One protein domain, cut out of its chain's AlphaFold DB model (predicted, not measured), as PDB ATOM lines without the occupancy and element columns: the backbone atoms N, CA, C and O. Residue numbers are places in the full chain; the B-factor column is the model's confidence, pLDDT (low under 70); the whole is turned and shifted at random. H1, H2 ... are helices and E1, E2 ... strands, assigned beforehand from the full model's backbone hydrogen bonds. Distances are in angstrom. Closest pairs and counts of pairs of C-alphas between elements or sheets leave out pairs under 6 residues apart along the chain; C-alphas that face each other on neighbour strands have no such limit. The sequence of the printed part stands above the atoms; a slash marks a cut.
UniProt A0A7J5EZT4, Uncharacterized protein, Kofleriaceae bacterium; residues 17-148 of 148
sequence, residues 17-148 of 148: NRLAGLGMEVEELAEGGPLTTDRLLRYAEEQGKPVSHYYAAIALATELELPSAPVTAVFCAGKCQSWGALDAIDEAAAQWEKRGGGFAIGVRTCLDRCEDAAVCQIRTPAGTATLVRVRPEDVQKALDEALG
ATOM      1  N   ASN A  17      25.807  43.991  82.989       94.69
ATOM      2  CA  ASN A  17      25.624  44.061  84.440       94.69
ATOM      3  C   ASN A  17      26.796  43.392  85.159       94.69
ATOM      4  O   ASN A  17      27.236  43.860  86.208       94.69
ATOM      5  N   ARG A  18      27.342  42.323  84.567       95.00
ATOM      6  CA  ARG A  18      28.564  41.694  85.070       95.00
ATOM      7  C   ARG A  18      29.760  42.639  84.972       95.00
ATOM      8  O   ARG A  18      30.496  42.743  85.943       95.00
ATOM      9  N   LEU A  19      29.950  43.328  83.846       94.94
ATOM     10  CA  LEU A  19      31.036  44.305  83.706       94.94
ATOM     11  C   LEU A  19      30.896  45.467  84.696       94.94
ATOM     12  O   LEU A  19      31.896  45.869  85.276       94.94
ATOM     13  N   ALA A  20      29.678  45.956  84.939       93.81
ATOM     14  CA  ALA A  20      29.434  46.993  85.940       93.81
ATOM     15  C   ALA A  20      29.822  46.531  87.356       93.81
ATOM     16  O   ALA A  20      30.521  47.253  88.059       93.81
ATOM     17  N   GLY A  21      29.438  45.310  87.747       95.19
ATOM     18  CA  GLY A  21      29.835  44.738  89.040       95.19
ATOM     19  C   GLY A  21      31.350  44.559  89.174       95.19
ATOM     20  O   GLY A  21      31.923  44.910  90.198       95.19
ATOM     21  N   LEU A  22      32.020  44.088  88.117       96.00
ATOM     22  CA  LEU A  22      33.485  43.988  88.096       96.00
ATOM     23  C   LEU A  22      34.165  45.363  88.148       96.00
ATOM     24  O   LEU A  22      35.252  45.471  88.697       96.00
ATOM     25  N   GLY A  23      33.543  46.406  87.591       94.38
ATOM     26  CA  GLY A  23      34.039  47.780  87.687       94.38
ATOM     27  C   GLY A  23      34.094  48.250  89.137       94.38
ATOM     28  O   GLY A  23      35.143  48.703  89.579       94.38
ATOM     29  N   MET A  24      33.014  48.022  89.892       93.94
ATOM     30  CA  MET A  24      32.954  48.323  91.329       93.94
ATOM     31  C   MET A  24      34.015  47.540  92.120       93.94
ATOM     32  O   MET A  24      34.712  48.122  92.942       93.94
ATOM     33  N   GLU A  25      34.210  46.248  91.820       94.56
ATOM     34  CA  GLU A  25      35.283  45.442  92.436       94.56
ATOM     35  C   GLU A  25      36.680  46.066  92.212       94.56
ATOM     36  O   GLU A  25      37.523  46.062  93.111       94.56
ATOM     37  N   VAL A  26      36.947  46.617  91.021       94.25
ATOM     38  CA  VAL A  26      38.237  47.260  90.715       94.25
ATOM     39  C   VAL A  26      38.350  48.646  91.351       94.25
ATOM     40  O   VAL A  26      39.444  49.027  91.764       94.25
ATOM     41  N   GLU A  27      37.254  49.395  91.452       93.56
ATOM     42  CA  GLU A  27      37.212  50.665  92.186       93.56
ATOM     43  C   GLU A  27      37.567  50.452  93.662       93.56
ATOM     44  O   GLU A  27      38.481  51.104  94.163       93.56
ATOM     45  N   GLU A  28      36.959  49.460  94.319       93.12
ATOM     46  CA  GLU A  28      37.307  49.062  95.691       93.12
ATOM     47  C   GLU A  28      38.781  48.637  95.805       93.12
ATOM     48  O   GLU A  28      39.485  49.001  96.753       93.12
ATOM     49  N   LEU A  29      39.299  47.906  94.811       93.31
ATOM     50  CA  LEU A  29      40.723  47.578  94.754       93.31
ATOM     51  C   LEU A  29      41.579  48.857  94.674       93.31
ATOM     52  O   LEU A  29      42.578  48.968  95.387       93.31
ATOM     53  N   ALA A  30      41.203  49.842  93.864       92.69
ATOM     54  CA  ALA A  30      41.941  51.097  93.713       92.69
ATOM     55  C   ALA A  30      41.931  51.974  94.985       92.69
ATOM     56  O   ALA A  30      42.894  52.701  95.233       92.69
ATOM     57  N   GLU A  31      40.921  51.861  95.854       91.19
ATOM     58  CA  GLU A  31      40.923  52.541  97.160       91.19
ATOM     59  C   GLU A  31      42.069  52.062  98.068       91.19
ATOM     60  O   GLU A  31      42.650  52.840  98.826       91.19
ATOM     61  N   GLY A  32      42.455  50.787  97.955       87.62
ATOM     62  CA  GLY A  32      43.568  50.202  98.711       87.62
ATOM     63  C   GLY A  32      44.968  50.574  98.198       87.62
ATOM     64  O   GLY A  32      45.961  50.080  98.732       87.62
ATOM     65  N   GLY A  33      45.068  51.399  97.151       90.00
ATOM     66  CA  GLY A  33      46.325  51.844  96.547       90.00
ATOM     67  C   GLY A  33      46.285  51.834  95.017       90.00
ATOM     68  O   GLY A  33      45.281  51.434  94.432       90.00
ATOM     69  N   PRO A  34      47.383  52.215  94.341       90.19
ATOM     70  CA  PRO A  34      47.416  52.271  92.884       90.19
ATOM     71  C   PRO A  34      46.988  50.950  92.237       90.19
ATOM     72  O   PRO A  34      47.362  49.862  92.692       90.19
ATOM     73  N   LEU A  35      46.211  51.056  91.163       91.88
ATOM     74  CA  LEU A  35      45.892  49.921  90.315       91.88
ATOM     75  C   LEU A  35      47.128  49.600  89.471       91.88
ATOM     76  O   LEU A  35      47.590  50.429  88.690       91.88
ATOM     77  N   THR A  36      47.686  48.408  89.638       93.19
ATOM     78  CA  THR A  36      48.835  47.923  88.864       93.19
ATOM     79  C   THR A  36      48.488  46.606  88.187       93.19
ATOM     80  O   THR A  36      47.587  45.890  88.629       93.19
ATOM     81  N   THR A  37      49.205  46.261  87.113       94.19
ATOM     82  CA  THR A  37      48.979  44.992  86.405       94.19
ATOM     83  C   THR A  37      49.177  43.788  87.327       94.19
ATOM     84  O   THR A  37      48.311  42.922  87.345       94.19
ATOM     85  N   ASP A  38      50.228  43.751  88.156       95.25
ATOM     86  CA  ASP A  38      50.451  42.637  89.095       95.25
ATOM     87  C   ASP A  38      49.320  42.490  90.114       95.25
ATOM     88  O   ASP A  38      48.890  41.377  90.421       95.25
ATOM     89  N   ARG A  39      48.812  43.614  90.624       95.44
ATOM     90  CA  ARG A  39      47.750  43.619  91.624       95.44
ATOM     91  C   ARG A  39      46.427  43.166  91.027       95.44
ATOM     92  O   ARG A  39      45.707  42.408  91.668       95.44
ATOM     93  N   LEU A  40      46.136  43.585  89.797       96.19
ATOM     94  CA  LEU A  40      44.942  43.158  89.080       96.19
ATOM     95  C   LEU A  40      44.987  41.666  88.725       96.19
ATOM     96  O   LEU A  40      43.972  40.989  88.848       96.19
ATOM     97  N   LEU A  41      46.154  41.148  88.328       96.56
ATOM     98  CA  LEU A  41      46.347  39.726  88.029       96.56
ATOM     99  C   LEU A  41      46.123  38.854  89.264       96.56
ATOM    100  O   LEU A  41      45.308  37.936  89.218       96.56
ATOM    101  N   ARG A  42      46.770  39.197  90.387       96.62
ATOM    102  CA  ARG A  42      46.574  38.493  91.665       96.62
ATOM    103  C   ARG A  42      45.121  38.527  92.110       96.62
ATOM    104  O   ARG A  42      44.574  37.501  92.491       96.62
ATOM    105  N   TYR A  43      44.483  39.693  92.019       97.00
ATOM    106  CA  TYR A  43      43.074  39.822  92.370       97.00
ATOM    107  C   TYR A  43      42.193  38.933  91.483       97.00
ATOM    108  O   TYR A  43      41.343  38.205  91.986       97.00
ATOM    109  N   ALA A  44      42.419  38.924  90.167       97.25
ATOM    110  CA  ALA A  44      41.661  38.081  89.248       97.25
ATOM    111  C   ALA A  44      41.824  36.580  89.550       97.25
ATOM    112  O   ALA A  44      40.833  35.842  89.541       97.25
ATOM    113  N   GLU A  45      43.046  36.150  89.877       97.00
ATOM    114  CA  GLU A  45      43.351  34.787  90.317       97.00
ATOM    115  C   GLU A  45      42.616  34.431  91.619       97.00
ATOM    116  O   GLU A  45      41.925  33.412  91.669       97.00
ATOM    117  N   GLU A  46      42.679  35.292  92.640       96.94
ATOM    118  CA  GLU A  46      41.979  35.112  93.923       96.94
ATOM    119  C   GLU A  46      40.459  34.990  93.749       96.94
ATOM    120  O   GLU A  46      39.809  34.193  94.431       96.94
ATOM    121  N   GLN A  47      39.885  35.754  92.817       96.56
ATOM    122  CA  GLN A  47      38.458  35.706  92.501       96.56
ATOM    123  C   GLN A  47      38.079  34.539  91.571       96.56
ATOM    124  O   GLN A  47      36.888  34.300  91.347       96.56
ATOM    125  N   GLY A  48      39.055  33.822  91.001       96.19
ATOM    126  CA  GLY A  48      38.822  32.762  90.020       96.19
ATOM    127  C   GLY A  48      38.145  33.258  88.738       96.19
ATOM    128  O   GLY A  48      37.320  32.546  88.156       96.19
ATOM    129  N   LYS A  49      38.433  34.497  88.312       95.44
ATOM    130  CA  LYS A  49      37.841  35.129  87.118       95.44
ATOM    131  C   LYS A  49      38.938  35.501  86.104       95.44
ATOM    132  O   LYS A  49      40.040  35.844  86.516       95.44
ATOM    133  N   PRO A  50      38.655  35.493  84.787       96.88
ATOM    134  CA  PRO A  50      39.626  35.938  83.786       96.88
ATOM    135  C   PRO A  50      40.010  37.406  83.988       96.88
ATOM    136  O   PRO A  50      39.133  38.258  84.163       96.88
ATOM    137  N   VAL A  51      41.305  37.722  83.918       97.75
ATOM    138  CA  VAL A  51      41.787  39.100  84.089       97.75
ATOM    139  C   VAL A  51      41.295  40.016  82.963       97.75
ATOM    140  O   VAL A  51      40.991  41.187  83.208       97.75
ATOM    141  N   SER A  52      41.104  39.487  81.749       98.00
ATOM    142  CA  SER A  52      40.500  40.217  80.630       98.00
ATOM    143  C   SER A  52      39.121  40.801  80.942       98.00
ATOM    144  O   SER A  52      38.784  41.871  80.431       98.00
ATOM    145  N   HIS A  53      38.332  40.171  81.821       97.88
ATOM    146  CA  HIS A  53      37.029  40.701  82.227       97.88
ATOM    147  C   HIS A  53      37.168  41.963  83.087       97.88
ATOM    148  O   HIS A  53      36.381  42.897  82.933       97.88
ATOM    149  N   TYR A  54      38.175  42.013  83.960       97.69
ATOM    150  CA  TYR A  54      38.472  43.199  84.758       97.69
ATOM    151  C   TYR A  54      39.011  44.333  83.891       97.69
ATOM    152  O   TYR A  54      38.552  45.464  84.002       97.69
ATOM    153  N   TYR A  55      39.903  44.028  82.950       97.31
ATOM    154  CA  TYR A  55      40.335  44.988  81.934       97.31
ATOM    155  C   TYR A  55      39.156  45.507  81.090       97.31
ATOM    156  O   TYR A  55      39.060  46.703  80.830       97.31
ATOM    157  N   ALA A  56      38.198  44.662  80.710       96.88
ATOM    158  CA  ALA A  56      36.992  45.123  80.023       96.88
ATOM    159  C   ALA A  56      36.111  46.030  80.897       96.88
ATOM    160  O   ALA A  56      35.555  47.005  80.389       96.88
ATOM    161  N   ALA A  57      36.010  45.753  82.198       95.94
ATOM    162  CA  ALA A  57      35.299  46.608  83.142       95.94
ATOM    163  C   ALA A  57      35.991  47.970  83.318       95.94
ATOM    164  O   ALA A  57      35.336  49.004  83.218       95.94
ATOM    165  N   ILE A  58      37.323  47.984  83.453       95.56
ATOM    166  CA  ILE A  58      38.135  49.210  83.504       95.56
ATOM    167  C   ILE A  58      37.938  50.049  82.244       95.56
ATOM    168  O   ILE A  58      37.858  51.266  82.320       95.56
ATOM    169  N   ALA A  59      37.814  49.422  81.072       94.06
ATOM    170  CA  ALA A  59      37.560  50.158  79.840       94.06
ATOM    171  C   ALA A  59      36.252  50.962  79.889       94.06
ATOM    172  O   ALA A  59      36.170  51.991  79.223       94.06
ATOM    173  N   LEU A  60      35.244  50.485  80.629       88.69
ATOM    174  CA  LEU A  60      33.942  51.136  80.791       88.69
ATOM    175  C   LEU A  60      33.918  52.158  81.936       88.69
ATOM    176  O   LEU A  60      33.113  53.086  81.878       88.69
ATOM    177  N   ALA A  61      34.770  52.000  82.948       84.38
ATOM    178  CA  ALA A  61      34.874  52.916  84.078       84.38
ATOM    179  C   ALA A  61      35.769  54.114  83.712       84.38
ATOM    180  O   ALA A  61      36.938  53.949  83.375       84.38
ATOM    181  N   THR A  62      35.238  55.338  83.761       68.44
ATOM    182  CA  THR A  62      35.983  56.535  83.325       68.44
ATOM    183  C   THR A  62      37.026  57.017  84.328       68.44
ATOM    184  O   THR A  62      37.958  57.708  83.928       68.44
ATOM    185  N   GLU A  63      36.890  56.639  85.599       79.06
ATOM    186  CA  GLU A  63      37.714  57.152  86.702       79.06
ATOM    187  C   GLU A  63      38.918  56.253  87.037       79.06
ATOM    188  O   GLU A  63      39.752  56.614  87.865       79.06
ATOM    189  N   LEU A  64      39.025  55.074  86.412       84.56
ATOM    190  CA  LEU A  64      40.106  54.129  86.686       84.56
ATOM    191  C   LEU A  64      41.299  54.359  85.756       84.56
ATOM    192  O   LEU A  64      41.218  54.190  84.538       84.56
ATOM    193  N   GLU A  65      42.445  54.680  86.351       84.50
ATOM    194  CA  GLU A  65      43.705  54.832  85.631       84.50
ATOM    195  C   GLU A  65      44.567  53.571  85.747       84.50
ATOM    196  O   GLU A  65      44.851  53.070  86.834       84.50
ATOM    197  N   LEU A  66      45.011  53.069  84.595       87.31
ATOM    198  CA  LEU A  66      46.009  52.005  84.504       87.31
ATOM    199  C   LEU A  66      47.415  52.603  84.397       87.31
ATOM    200  O   LEU A  66      47.581  53.688  83.824       87.31
ATOM    201  N   PRO A  67      48.446  51.895  84.890       86.88
ATOM    202  CA  PRO A  67      49.811  52.382  84.831       86.88
ATOM    203  C   PRO A  67      50.261  52.522  83.376       86.88
ATOM    204  O   PRO A  67      49.825  51.785  82.489       86.88
ATOM    205  N   SER A  68      51.171  53.461  83.133       87.75
ATOM    206  CA  SER A  68      51.818  53.627  81.832       87.75
ATOM    207  C   SER A  68      53.247  53.098  81.866       87.75
ATOM    208  O   SER A  68      53.903  53.083  82.909       87.75
ATOM    209  N   ALA A  69      53.736  52.663  80.710       94.00
ATOM    210  CA  ALA A  69      55.119  52.259  80.506       94.00
ATOM    211  C   ALA A  69      55.572  52.685  79.099       94.00
ATOM    212  O   ALA A  69      54.717  52.914  78.235       94.00
ATOM    213  N   PRO A  70      56.894  52.774  78.832       96.38
ATOM    214  CA  PRO A  70      57.405  53.134  77.508       96.38
ATOM    215  C   PRO A  70      56.816  52.273  76.386       96.38
ATOM    216  O   PRO A  70      56.490  52.797  75.324       96.38
ATOM    217  N   VAL A  71      56.628  50.978  76.652       97.75
ATOM    218  CA  VAL A  71      55.852  50.071  75.804       97.75
ATOM    219  C   VAL A  71      54.492  49.836  76.454       97.75
ATOM    220  O   VAL A  71      54.416  49.432  77.613       97.75
ATOM    221  N   THR A  72      53.411  50.095  75.721       97.81
ATOM    222  CA  THR A  72      52.039  49.857  76.190       97.81
ATOM    223  C   THR A  72      51.223  49.149  75.113       97.81
ATOM    224  O   THR A  72      51.098  49.661  74.000       97.81
ATOM    225  N   ALA A  73      50.619  48.010  75.451       98.00
ATOM    226  CA  ALA A  73      49.641  47.329  74.607       98.00
ATOM    227  C   ALA A  73      48.228  47.797  74.975       98.00
ATOM    228  O   ALA A  73      47.753  47.530  76.075       98.00
ATOM    229  N   VAL A  74      47.570  48.538  74.081       98.00
ATOM    230  CA  VAL A  74      46.240  49.120  74.305       98.00
ATOM    231  C   VAL A  74      45.187  48.359  73.510       98.00
ATOM    232  O   VAL A  74      45.178  48.412  72.281       98.00
ATOM    233  N   PHE A  75      44.256  47.715  74.206       98.06
ATOM    234  CA  PHE A  75      43.214  46.888  73.602       98.06
ATOM    235  C   PHE A  75      41.873  47.621  73.524       98.06
ATOM    236  O   PHE A  75      41.471  48.329  74.450       98.06
ATOM    237  N   CYS A  76      41.143  47.416  72.426       97.44
ATOM    238  CA  CYS A  76      39.724  47.751  72.383       97.44
ATOM    239  C   CYS A  76      38.942  46.659  73.119       97.44
ATOM    240  O   CYS A  76      38.816  45.546  72.616       97.44
ATOM    241  N   ALA A  77      38.405  46.976  74.293       96.50
ATOM    242  CA  ALA A  77      37.653  46.041  75.124       96.50
ATOM    243  C   ALA A  77      36.140  46.313  75.115       96.50
ATOM    244  O   ALA A  77      35.408  45.696  75.875       96.50
ATOM    245  N   GLY A  78      35.648  47.221  74.263       94.88
ATOM    246  CA  GLY A  78      34.215  47.388  74.009       94.88
ATOM    247  C   GLY A  78      33.724  46.399  72.953       94.88
ATOM    248  O   GLY A  78      33.729  45.188  73.151       94.88
ATOM    249  N   LYS A  79      33.329  46.892  71.773       93.62
ATOM    250  CA  LYS A  79      32.688  46.033  70.761       93.62
ATOM    251  C   LYS A  79      33.606  44.953  70.162       93.62
ATOM    252  O   LYS A  79      33.120  43.971  69.606       93.62
ATOM    253  N   CYS A  80      34.925  45.098  70.298       96.81
ATOM    254  CA  CYS A  80      35.888  44.095  69.839       96.81
ATOM    255  C   CYS A  80      35.841  42.778  70.640       96.81
ATOM    256  O   CYS A  80      36.377  41.782  70.154       96.81
ATOM    257  N   GLN A  81      35.157  42.731  71.795       97.19
ATOM    258  CA  GLN A  81      34.903  41.483  72.530       97.19
ATOM    259  C   GLN A  81      34.288  40.403  71.629       97.19
ATOM    260  O   GLN A  81      34.780  39.280  71.603       97.19
ATOM    261  N   SER A  82      33.323  40.777  70.780       96.88
ATOM    262  CA  SER A  82      32.636  39.898  69.820       96.88
ATOM    263  C   SER A  82      33.580  39.195  68.818       96.88
ATOM    264  O   SER A  82      33.175  38.246  68.136       96.88
ATOM    265  N   TRP A  83      34.835  39.647  68.706       97.19
ATOM    266  CA  TRP A  83      35.867  39.108  67.810       97.19
ATOM    267  C   TRP A  83      37.164  38.700  68.526       97.19
ATOM    268  O   TRP A  83      38.195  38.616  67.862       97.19
ATOM    269  N   GLY A  84      37.117  38.423  69.834       96.56
ATOM    270  CA  GLY A  84      38.238  37.806  70.561       96.56
ATOM    271  C   GLY A  84      39.204  38.789  71.223       96.56
ATOM    272  O   GLY A  84      40.343  38.437  71.510       96.56
ATOM    273  N   ALA A  85      38.784  40.034  71.477       97.81
ATOM    274  CA  ALA A  85      39.644  40.995  72.175       97.81
ATOM    275  C   ALA A  85      40.019  40.568  73.603       97.81
ATOM    276  O   ALA A  85      41.075  40.962  74.082       97.81
ATOM    277  N   LEU A  86      39.167  39.790  74.278       98.25
ATOM    278  CA  LEU A  86      39.436  39.335  75.644       98.25
ATOM    279  C   LEU A  86      40.561  38.301  75.672       98.25
ATOM    280  O   LEU A  86      41.506  38.479  76.428       98.25
ATOM    281  N   ASP A  87      40.536  37.336  74.757       98.38
ATOM    282  CA  ASP A  87      41.616  36.362  74.568       98.38
ATOM    283  C   ASP A  87      42.961  37.057  74.293       98.38
ATOM    284  O   ASP A  87      43.999  36.668  74.822       98.38
ATOM    285  N   ALA A  88      42.946  38.135  73.502       98.25
ATOM    286  CA  ALA A  88      44.132  38.944  73.227       98.25
ATOM    287  C   ALA A  88      44.660  39.689  74.475       98.25
ATOM    288  O   ALA A  88      45.870  39.881  74.608       98.25
ATOM    289  N   ILE A  89      43.773  40.103  75.387       98.44
ATOM    290  CA  ILE A  89      44.149  40.710  76.673       98.44
ATOM    291  C   ILE A  89      44.719  39.650  77.621       98.44
ATOM    292  O   ILE A  89      45.731  39.914  78.267       98.44
ATOM    293  N   ASP A  90      44.106  38.466  77.693       98.44
ATOM    294  CA  ASP A  90      44.603  37.363  78.522       98.44
ATOM    295  C   ASP A  90      45.995  36.903  78.055       98.44
ATOM    296  O   ASP A  90      46.875  36.666  78.881       98.44
ATOM    297  N   GLU A  91      46.257  36.888  76.745       98.38
ATOM    298  CA  GLU A  91      47.601  36.634  76.216       98.38
ATOM    299  C   GLU A  91      48.604  37.720  76.629       98.38
ATOM    300  O   GLU A  91      49.715  37.415  77.061       98.38
ATOM    301  N   ALA A  92      48.228  39.000  76.555       98.12
ATOM    302  CA  ALA A  92      49.096  40.082  77.016       98.12
ATOM    303  C   ALA A  92      49.411  39.962  78.514       98.12
ATOM    304  O   ALA A  92      50.552  40.172  78.919       98.12
ATOM    305  N   ALA A  93      48.425  39.593  79.330       98.00
ATOM    306  CA  ALA A  93      48.611  39.307  80.748       98.00
ATOM    307  C   ALA A  93      49.592  38.145  80.973       98.00
ATOM    308  O   ALA A  93      50.555  38.304  81.722       98.00
ATOM    309  N   ALA A  94      49.426  37.033  80.253       97.62
ATOM    310  CA  ALA A  94      50.332  35.891  80.340       97.62
ATOM    311  C   ALA A  94      51.779  36.257  79.949       97.62
ATOM    312  O   ALA A  94      52.735  35.844  80.612       97.62
ATOM    313  N   GLN A  95      51.968  37.077  78.906       97.19
ATOM    314  CA  GLN A  95      53.294  37.583  78.525       97.19
ATOM    315  C   GLN A  95      53.882  38.525  79.578       97.19
ATOM    316  O   GLN A  95      55.089  38.481  79.836       97.19
ATOM    317  N   TRP A  96      53.047  39.361  80.198       97.31
ATOM    318  CA  TRP A  96      53.458  40.242  81.287       97.31
ATOM    319  C   TRP A  96      53.979  39.430  82.477       97.31
ATOM    320  O   TRP A  96      55.087  39.685  82.949       97.31
ATOM    321  N   GLU A  97      53.244  38.400  82.904       96.31
ATOM    322  CA  GLU A  97      53.652  37.507  83.996       96.31
ATOM    323  C   GLU A  97      54.937  36.750  83.670       96.31
ATOM    324  O   GLU A  97      55.888  36.771  84.452       96.31
ATOM    325  N   LYS A  98      55.009  36.140  82.480       95.44
ATOM    326  CA  LYS A  98      56.181  35.378  82.025       95.44
ATOM    327  C   LYS A  98      57.464  36.212  82.028       95.44
ATOM    328  O   LYS A  98      58.544  35.676  82.271       95.44
ATOM    329  N   ARG A  99      57.358  37.509  81.732       94.19
ATOM    330  CA  ARG A  99      58.488  38.450  81.695       94.19
ATOM    331  C   ARG A  99      58.775  39.107  83.048       94.19
ATOM    332  O   ARG A  99      59.828  39.720  83.194       94.19
ATOM    333  N   GLY A 100      57.867  38.998  84.020       94.44
ATOM    334  CA  GLY A 100      57.927  39.776  85.261       94.44
ATOM    335  C   GLY A 100      57.694  41.277  85.034       94.44
ATOM    336  O   GLY A 100      58.251  42.103  85.755       94.44
ATOM    337  N   GLY A 101      56.913  41.629  84.009       92.88
ATOM    338  CA  GLY A 101      56.604  42.998  83.602       92.88
ATOM    339  C   GLY A 101      57.351  43.481  82.355       92.88
ATOM    340  O   GLY A 101      57.567  42.731  81.405       92.88
ATOM    341  N   GLY A 102      57.695  44.773  82.327       91.94
ATOM    342  CA  GLY A 102      58.422  45.416  81.217       91.94
ATOM    343  C   GLY A 102      57.554  46.189  80.215       91.94
ATOM    344  O   GLY A 102      58.085  46.921  79.385       91.94
ATOM    345  N   PHE A 103      56.230  46.095  80.322       97.00
ATOM    346  CA  PHE A 103      55.275  46.899  79.560       97.00
ATOM    347  C   PHE A 103      53.994  47.124  80.365       97.00
ATOM    348  O   PHE A 103      53.789  46.506  81.412       97.00
ATOM    349  N   ALA A 104      53.136  48.016  79.880       97.31
ATOM    350  CA  ALA A 104      51.814  48.256  80.439       97.31
ATOM    351  C   ALA A 104      50.721  47.658  79.549       97.31
ATOM    352  O   ALA A 104      50.828  47.658  78.319       97.31
ATOM    353  N   ILE A 105      49.642  47.194  80.173       97.81
ATOM    354  CA  ILE A 105      48.416  46.785  79.486       97.81
ATOM    355  C   ILE A 105      47.399  47.901  79.688       97.81
ATOM    356  O   ILE A 105      47.046  48.239  80.813       97.81
ATOM    357  N   GLY A 106      46.955  48.493  78.587       96.50
ATOM    358  CA  GLY A 106      45.919  49.513  78.563       96.50
ATOM    359  C   GLY A 106      44.659  49.003  77.878       96.50
ATOM    360  O   GLY A 106      44.691  48.103  77.041       96.50
ATOM    361  N   VAL A 107      43.536  49.643  78.179       96.81
ATOM    362  CA  VAL A 107      42.243  49.332  77.565       96.81
ATOM    363  C   VAL A 107      41.458  50.590  77.237       96.81
ATOM    364  O   VAL A 107      41.623  51.637  77.868       96.81
ATOM    365  N   ARG A 108      40.612  50.491  76.214       95.50
ATOM    366  CA  ARG A 108      39.658  51.523  75.793       95.50
ATOM    367  C   ARG A 108      38.354  50.871  75.345       95.50
ATOM    368  O   ARG A 108      38.363  49.745  74.848       95.50
ATOM    369  N   THR A 109      37.239  51.591  75.452       94.31
ATOM    370  CA  THR A 109      35.951  51.141  74.888       94.31
ATOM    371  C   THR A 109      35.977  51.063  73.361       94.31
ATOM    372  O   THR A 109      35.339  50.186  72.779       94.31
ATOM    373  N   CYS A 110      36.718  51.958  72.702       94.50
ATOM    374  CA  CYS A 110      36.819  52.039  71.250       94.50
ATOM    375  C   CYS A 110      38.217  52.507  70.817       94.50
ATOM    376  O   CYS A 110      38.848  53.315  71.496       94.50
ATOM    377  N   LEU A 111      38.678  52.001  69.670       95.69
ATOM    378  CA  LEU A 111      39.871  52.470  68.946       95.69
ATOM    379  C   LEU A 111      39.521  52.918  67.511       95.69
ATOM    380  O   LEU A 111      40.384  52.937  66.639       95.69
ATOM    381  N   ASP A 112      38.239  53.208  67.263       93.69
ATOM    382  CA  ASP A 112      37.670  53.731  66.008       93.69
ATOM    383  C   ASP A 112      37.993  52.919  64.747       93.69
ATOM    384  O   ASP A 112      38.093  53.451  63.646       93.69
ATOM    385  N   ARG A 113      38.145  51.602  64.914       94.19
ATOM    386  CA  ARG A 113      38.455  50.640  63.843       94.19
ATOM    387  C   ARG A 113      37.584  49.398  63.935       94.19
ATOM    388  O   ARG A 113      38.053  48.263  63.875       94.19
ATOM    389  N   CYS A 114      36.295  49.617  64.164       93.25
ATOM    390  CA  CYS A 114      35.356  48.528  64.381       93.25
ATOM    391  C   CYS A 114      35.231  47.623  63.146       93.25
ATOM    392  O   CYS A 114      35.026  46.435  63.335       93.25
ATOM    393  N   GLU A 115      35.459  48.111  61.920       94.12
ATOM    394  CA  GLU A 115      35.516  47.297  60.691       94.12
ATOM    395  C   GLU A 115      36.615  46.216  60.700       94.12
ATOM    396  O   GLU A 115      36.500  45.190  60.023       94.12
ATOM    397  N   ASP A 116      37.641  46.434  61.518       95.12
ATOM    398  CA  ASP A 116      38.869  45.655  61.618       95.12
ATOM    399  C   ASP A 116      38.972  44.884  62.946       95.12
ATOM    400  O   ASP A 116      40.015  44.302  63.248       95.12
ATOM    401  N   ALA A 117      37.894  44.848  63.739       95.00
ATOM    402  CA  ALA A 117      37.860  44.186  65.042       95.00
ATOM    403  C   ALA A 117      38.342  42.721  64.982       95.00
ATOM    404  O   ALA A 117      38.041  42.017  64.017       95.00
ATOM    405  N   ALA A 118      39.023  42.188  66.005       96.88
ATOM    406  CA  ALA A 118      39.511  42.884  67.200       96.88
ATOM    407  C   ALA A 118      40.743  43.764  66.907       96.88
ATOM    408  O   ALA A 118      41.505  43.465  65.992       96.88
ATOM    409  N   VAL A 119      40.928  44.843  67.677       97.75
ATOM    410  CA  VAL A 119      42.004  45.830  67.465       97.75
ATOM    411  C   VAL A 119      42.825  46.028  68.735       97.75
ATOM    412  O   VAL A 119      42.270  46.190  69.826       97.75
ATOM    413  N   CYS A 120      44.144  46.071  68.565       98.12
ATOM    414  CA  CYS A 120      45.126  46.399  69.594       98.12
ATOM    415  C   CYS A 120      46.138  47.409  69.035       98.12
ATOM    416  O   CYS A 120      46.452  47.396  67.846       98.12
ATOM    417  N   GLN A 121      46.655  48.296  69.879       98.25
ATOM    418  CA  GLN A 121      47.759  49.190  69.552       98.25
ATOM    419  C   GLN A 121      48.968  48.869  70.422       98.25
ATOM    420  O   GLN A 121      48.867  48.932  71.643       98.25
ATOM    421  N   ILE A 122      50.121  48.624  69.807       98.12
ATOM    422  CA  ILE A 122      51.402  48.580  70.511       98.12
ATOM    423  C   ILE A 122      52.028  49.966  70.407       98.12
ATOM    424  O   ILE A 122      52.426  50.410  69.328       98.12
ATOM    425  N   ARG A 123      52.050  50.683  71.528       97.56
ATOM    426  CA  ARG A 123      52.602  52.034  71.639       97.56
ATOM    427  C   ARG A 123      54.009  51.948  72.199       97.56
ATOM    428  O   ARG A 123      54.208  51.330  73.239       97.56
ATOM    429  N   THR A 124      54.954  52.581  71.520       97.31
ATOM    430  CA  THR A 124      56.368  52.665  71.904       97.31
ATOM    431  C   THR A 124      56.851  54.112  71.760       97.31
ATOM    432  O   THR A 124      56.174  54.912  71.101       97.31
ATOM    433  N   PRO A 125      58.043  54.476  72.271       96.25
ATOM    434  CA  PRO A 125      58.610  55.804  72.030       96.25
ATOM    435  C   PRO A 125      58.887  56.092  70.544       96.25
ATOM    436  O   PRO A 125      58.921  57.253  70.144       96.25
ATOM    437  N   ALA A 126      59.066  55.052  69.721       94.81
ATOM    438  CA  ALA A 126      59.316  55.169  68.284       94.81
ATOM    439  C   ALA A 126      58.033  55.339  67.450       94.81
ATOM    440  O   ALA A 126      58.103  55.689  66.272       94.81
ATOM    441  N   GLY A 127      56.858  55.095  68.037       96.62
ATOM    442  CA  GLY A 127      55.574  55.204  67.354       96.62
ATOM    443  C   GLY A 127      54.554  54.163  67.806       96.62
ATOM    444  O   GLY A 127      54.773  53.400  68.750       96.62
ATOM    445  N   THR A 128      53.411  54.146  67.117       97.75
ATOM    446  CA  THR A 128      52.299  53.227  67.397       97.75
ATOM    447  C   THR A 128      52.094  52.262  66.236       97.75
ATOM    448  O   THR A 128      51.772  52.694  65.130       97.75
ATOM    449  N   ALA A 129      52.202  50.962  66.499       97.12
ATOM    450  CA  ALA A 129      51.735  49.920  65.591       97.12
ATOM    451  C   ALA A 129      50.273  49.581  65.911       97.12
ATOM    452  O   ALA A 129      49.916  49.403  67.073       97.12
ATOM    453  N   THR A 130      49.410  49.504  64.894       98.00
ATOM    454  CA  THR A 130      48.013  49.069  65.060       98.00
ATOM    455  C   THR A 130      47.854  47.669  64.491       98.00
ATOM    456  O   THR A 130      48.052  47.458  63.297       98.00
ATOM    457  N   LEU A 131      47.480  46.731  65.352       97.75
ATOM    458  CA  LEU A 131      47.146  45.363  64.998       97.75
ATOM    459  C   LEU A 131      45.633  45.272  64.777       97.75
ATOM    460  O   LEU A 131      44.843  45.765  65.587       97.75
ATOM    461  N   VAL A 132      45.237  44.639  63.679       96.88
ATOM    462  CA  VAL A 132      43.839  44.454  63.270       96.88
ATOM    463  C   VAL A 132      43.526  42.975  63.143       96.88
ATOM    464  O   VAL A 132      44.412  42.179  62.846       96.88
ATOM    465  N   ARG A 133      42.256  42.608  63.337       95.88
ATOM    466  CA  ARG A 133      41.791  41.212  63.377       95.88
ATOM    467  C   ARG A 133      42.635  40.362  64.330       95.88
ATOM    468  O   ARG A 133      42.900  39.198  64.036       95.88
ATOM    469  N   VAL A 134      43.026  40.987  65.438       96.06
ATOM    470  CA  VAL A 134      44.028  40.498  66.384       96.06
ATOM    471  C   VAL A 134      43.671  39.116  66.894       96.06
ATOM    472  O   VAL A 134      42.528  38.874  67.290       96.06
ATOM    473  N   ARG A 135      44.676  38.247  66.923       96.25
ATOM    474  CA  ARG A 135      44.666  36.976  67.640       96.25
ATOM    475  C   ARG A 135      45.739  36.982  68.734       96.25
ATOM    476  O   ARG A 135      46.664  37.793  68.650       96.25
ATOM    477  N   PRO A 136      45.650  36.093  69.739       96.88
ATOM    478  CA  PRO A 136      46.674  35.960  70.775       96.88
ATOM    479  C   PRO A 136      48.106  35.897  70.218       96.88
ATOM    480  O   PRO A 136      48.970  36.669  70.629       96.88
ATOM    481  N   GLU A 137      48.347  35.078  69.192       96.94
ATOM    482  CA  GLU A 137      49.679  34.916  68.601       96.94
ATOM    483  C   GLU A 137      50.255  36.214  68.000       96.94
ATOM    484  O   GLU A 137      51.470  36.430  68.025       96.94
ATOM    485  N   ASP A 138      49.393  37.110  67.505       96.69
ATOM    486  CA  ASP A 138      49.806  38.405  66.958       96.69
ATOM    487  C   ASP A 138      50.260  39.354  68.074       96.69
ATOM    488  O   ASP A 138      51.208  40.120  67.893       96.69
ATOM    489  N   VAL A 139      49.597  39.293  69.236       95.69
ATOM    490  CA  VAL A 139      49.949  40.081  70.426       95.69
ATOM    491  C   VAL A 139      51.301  39.646  70.958       95.69
ATOM    492  O   VAL A 139      52.168  40.495  71.167       95.69
ATOM    493  N   GLN A 140      51.495  38.336  71.129       95.38
ATOM    494  CA  GLN A 140      52.769  37.781  71.569       95.38
ATOM    495  C   GLN A 140      53.902  38.253  70.655       95.38
ATOM    496  O   GLN A 140      54.878  38.830  71.128       95.38
ATOM    497  N   LYS A 141      53.748  38.061  69.340       96.88
ATOM    498  CA  LYS A 141      54.768  38.443  68.364       96.88
ATOM    499  C   LYS A 141      55.084  39.939  68.420       96.88
ATOM    500  O   LYS A 141      56.252  40.314  68.443       96.88
ATOM    501  N   ALA A 142      54.064  40.793  68.454       96.44
ATOM    502  CA  ALA A 142      54.267  42.238  68.458       96.44
ATOM    503  C   ALA A 142      54.901  42.743  69.766       96.44
ATOM    504  O   ALA A 142      55.685  43.690  69.741       96.44
ATOM    505  N   LEU A 143      54.591  42.113  70.903       96.12
ATOM    506  CA  LEU A 143      55.249  42.400  72.178       96.12
ATOM    507  C   LEU A 143      56.700  41.915  72.188       96.12
ATOM    508  O   LEU A 143      57.567  42.645  72.656       96.12
ATOM    509  N   ASP A 144      56.975  40.726  71.649       95.00
ATOM    510  CA  ASP A 144      58.335  40.205  71.515       95.00
ATOM    511  C   ASP A 144      59.205  41.131  70.649       95.00
ATOM    512  O   ASP A 144      60.340  41.412  71.022       95.00
ATOM    513  N   GLU A 145      58.659  41.664  69.551       95.31
ATOM    514  CA  GLU A 145      59.334  42.644  68.687       95.31
ATOM    515  C   GLU A 145      59.517  44.016  69.358       95.31
ATOM    516  O   GLU A 145      60.541  44.660  69.161       95.31
ATOM    517  N   ALA A 146      58.541  44.484  70.142       94.50
ATOM    518  CA  ALA A 146      58.611  45.793  70.798       94.50
ATOM    519  C   ALA A 146      59.510  45.815  72.047       94.50
ATOM    520  O   ALA A 146      59.914  46.893  72.486       94.50
ATOM    521  N   LEU A 147      59.766  44.648  72.645       93.06
ATOM    522  CA  LEU A 147      60.523  44.486  73.891       93.06
ATOM    523  C   LEU A 147      61.901  43.831  73.700       93.06
ATOM    524  O   LEU A 147      62.636  43.723  74.683       93.06
ATOM    525  N   GLY A 148      62.207  43.334  72.497       83.38
ATOM    526  CA  GLY A 148      63.508  42.763  72.121       83.38
ATOM    527  C   GLY A 148      64.513  43.821  71.693       83.38
ATOM    528  O   GLY A 148      65.712  43.604  71.976       83.38
TER     529      GLY A 148
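AT A GLANCE: This is residues 17 to 148 of the 148 residues of an uncharacterized protein of Kofleriaceae bacterium (UniProt A0A7J5EZT4). A twisted four-stranded sheet has H5 and H6 side by side over one face, while H3 covers its E2 edge. H1 and H2 pack on H3 at the end of the domain beyond E2, well away from E4, and no named helix covers the sheet's other face. The printed part has 132 residues with six named helices and four named strands, along the chain H1 H2 H3 E1 H4 H5 E2 E3 E4 H6. The sheet's order is E2 E1 E3 E4, mixed, and the class is mixed, helices and strands. It is compact, with a radius of gyration of the C-alphas of 13.6 A, and spans 34 by 32 by 24 A.

IN THESE COORDINATES: Find C-alpha 72 at (52.039, 49.857, 76.190), where E1, residues 72 to 76, begins. Beside it look for E2, residues 104 to 108, and E3, residues 119 to 124, 16.5 A long; E4, residues 127 to 132, runs 16.4 A. H5, residues 85 to 99, is 21.3 A long, and H6, residues 136 to 147, runs 16.6 A to C-alpha 147 at (60.523, 44.486, 73.891). H1, residues 17 to 31, runs 21.6 A from C-alpha 17 at (25.624, 44.061, 84.440). H2 is residues 37 to 46, H3 residues 51 to 60 and H4 residues 79 to 83.

HOW THE PARTS SIT: E2 and E1 are parallel, with N 106 and O 73 at 2.8 A. E1 and E3 are antiparallel, with N 74 and O 121 at 2.8 A. E3 and E4 form an antiparallel hairpin, with N 122 and O 129 at 2.9 A. E1, H4 H5 and E2 make a strand-helix-strand unit, two parallel neighbour strands with helices between, its crossover right-handed. H5 and H6 lie on the same face, each at a height over the sheet of 9.4 A; H6 lies over E3, at 6 degrees on the local plane, along the strands. With residues 136 to 140 alone H6 touches H5, Ala 88 and Pro 136 having the closest C-alphas, 4.6 A apart. H3, the hub, touches H1, H2 and H5; its closest C-alphas to H1 are those of Ala 57 and Gly 23, 4.9 A, and the two helices are about perpendicular at 89 degrees. H4 only grazes the sheet with residues 79 to 83. Every O i to N i+4 pair is within hydrogen-bond range in H1, H2, H5 and H6; H3 has 5 of 6, and H4 0 of 1 beside 2 of 2 O i to N i+3 pairs.

THE WHOLE: The C-alphas of Asn 17 and Gly 148, the two farthest apart, are 39.9 A from each other. The printed part has no cut, and the link from H3 to E1, 11 residues, is long. The mean pLDDT of the printed part is 94.9, with residue 62 under 70.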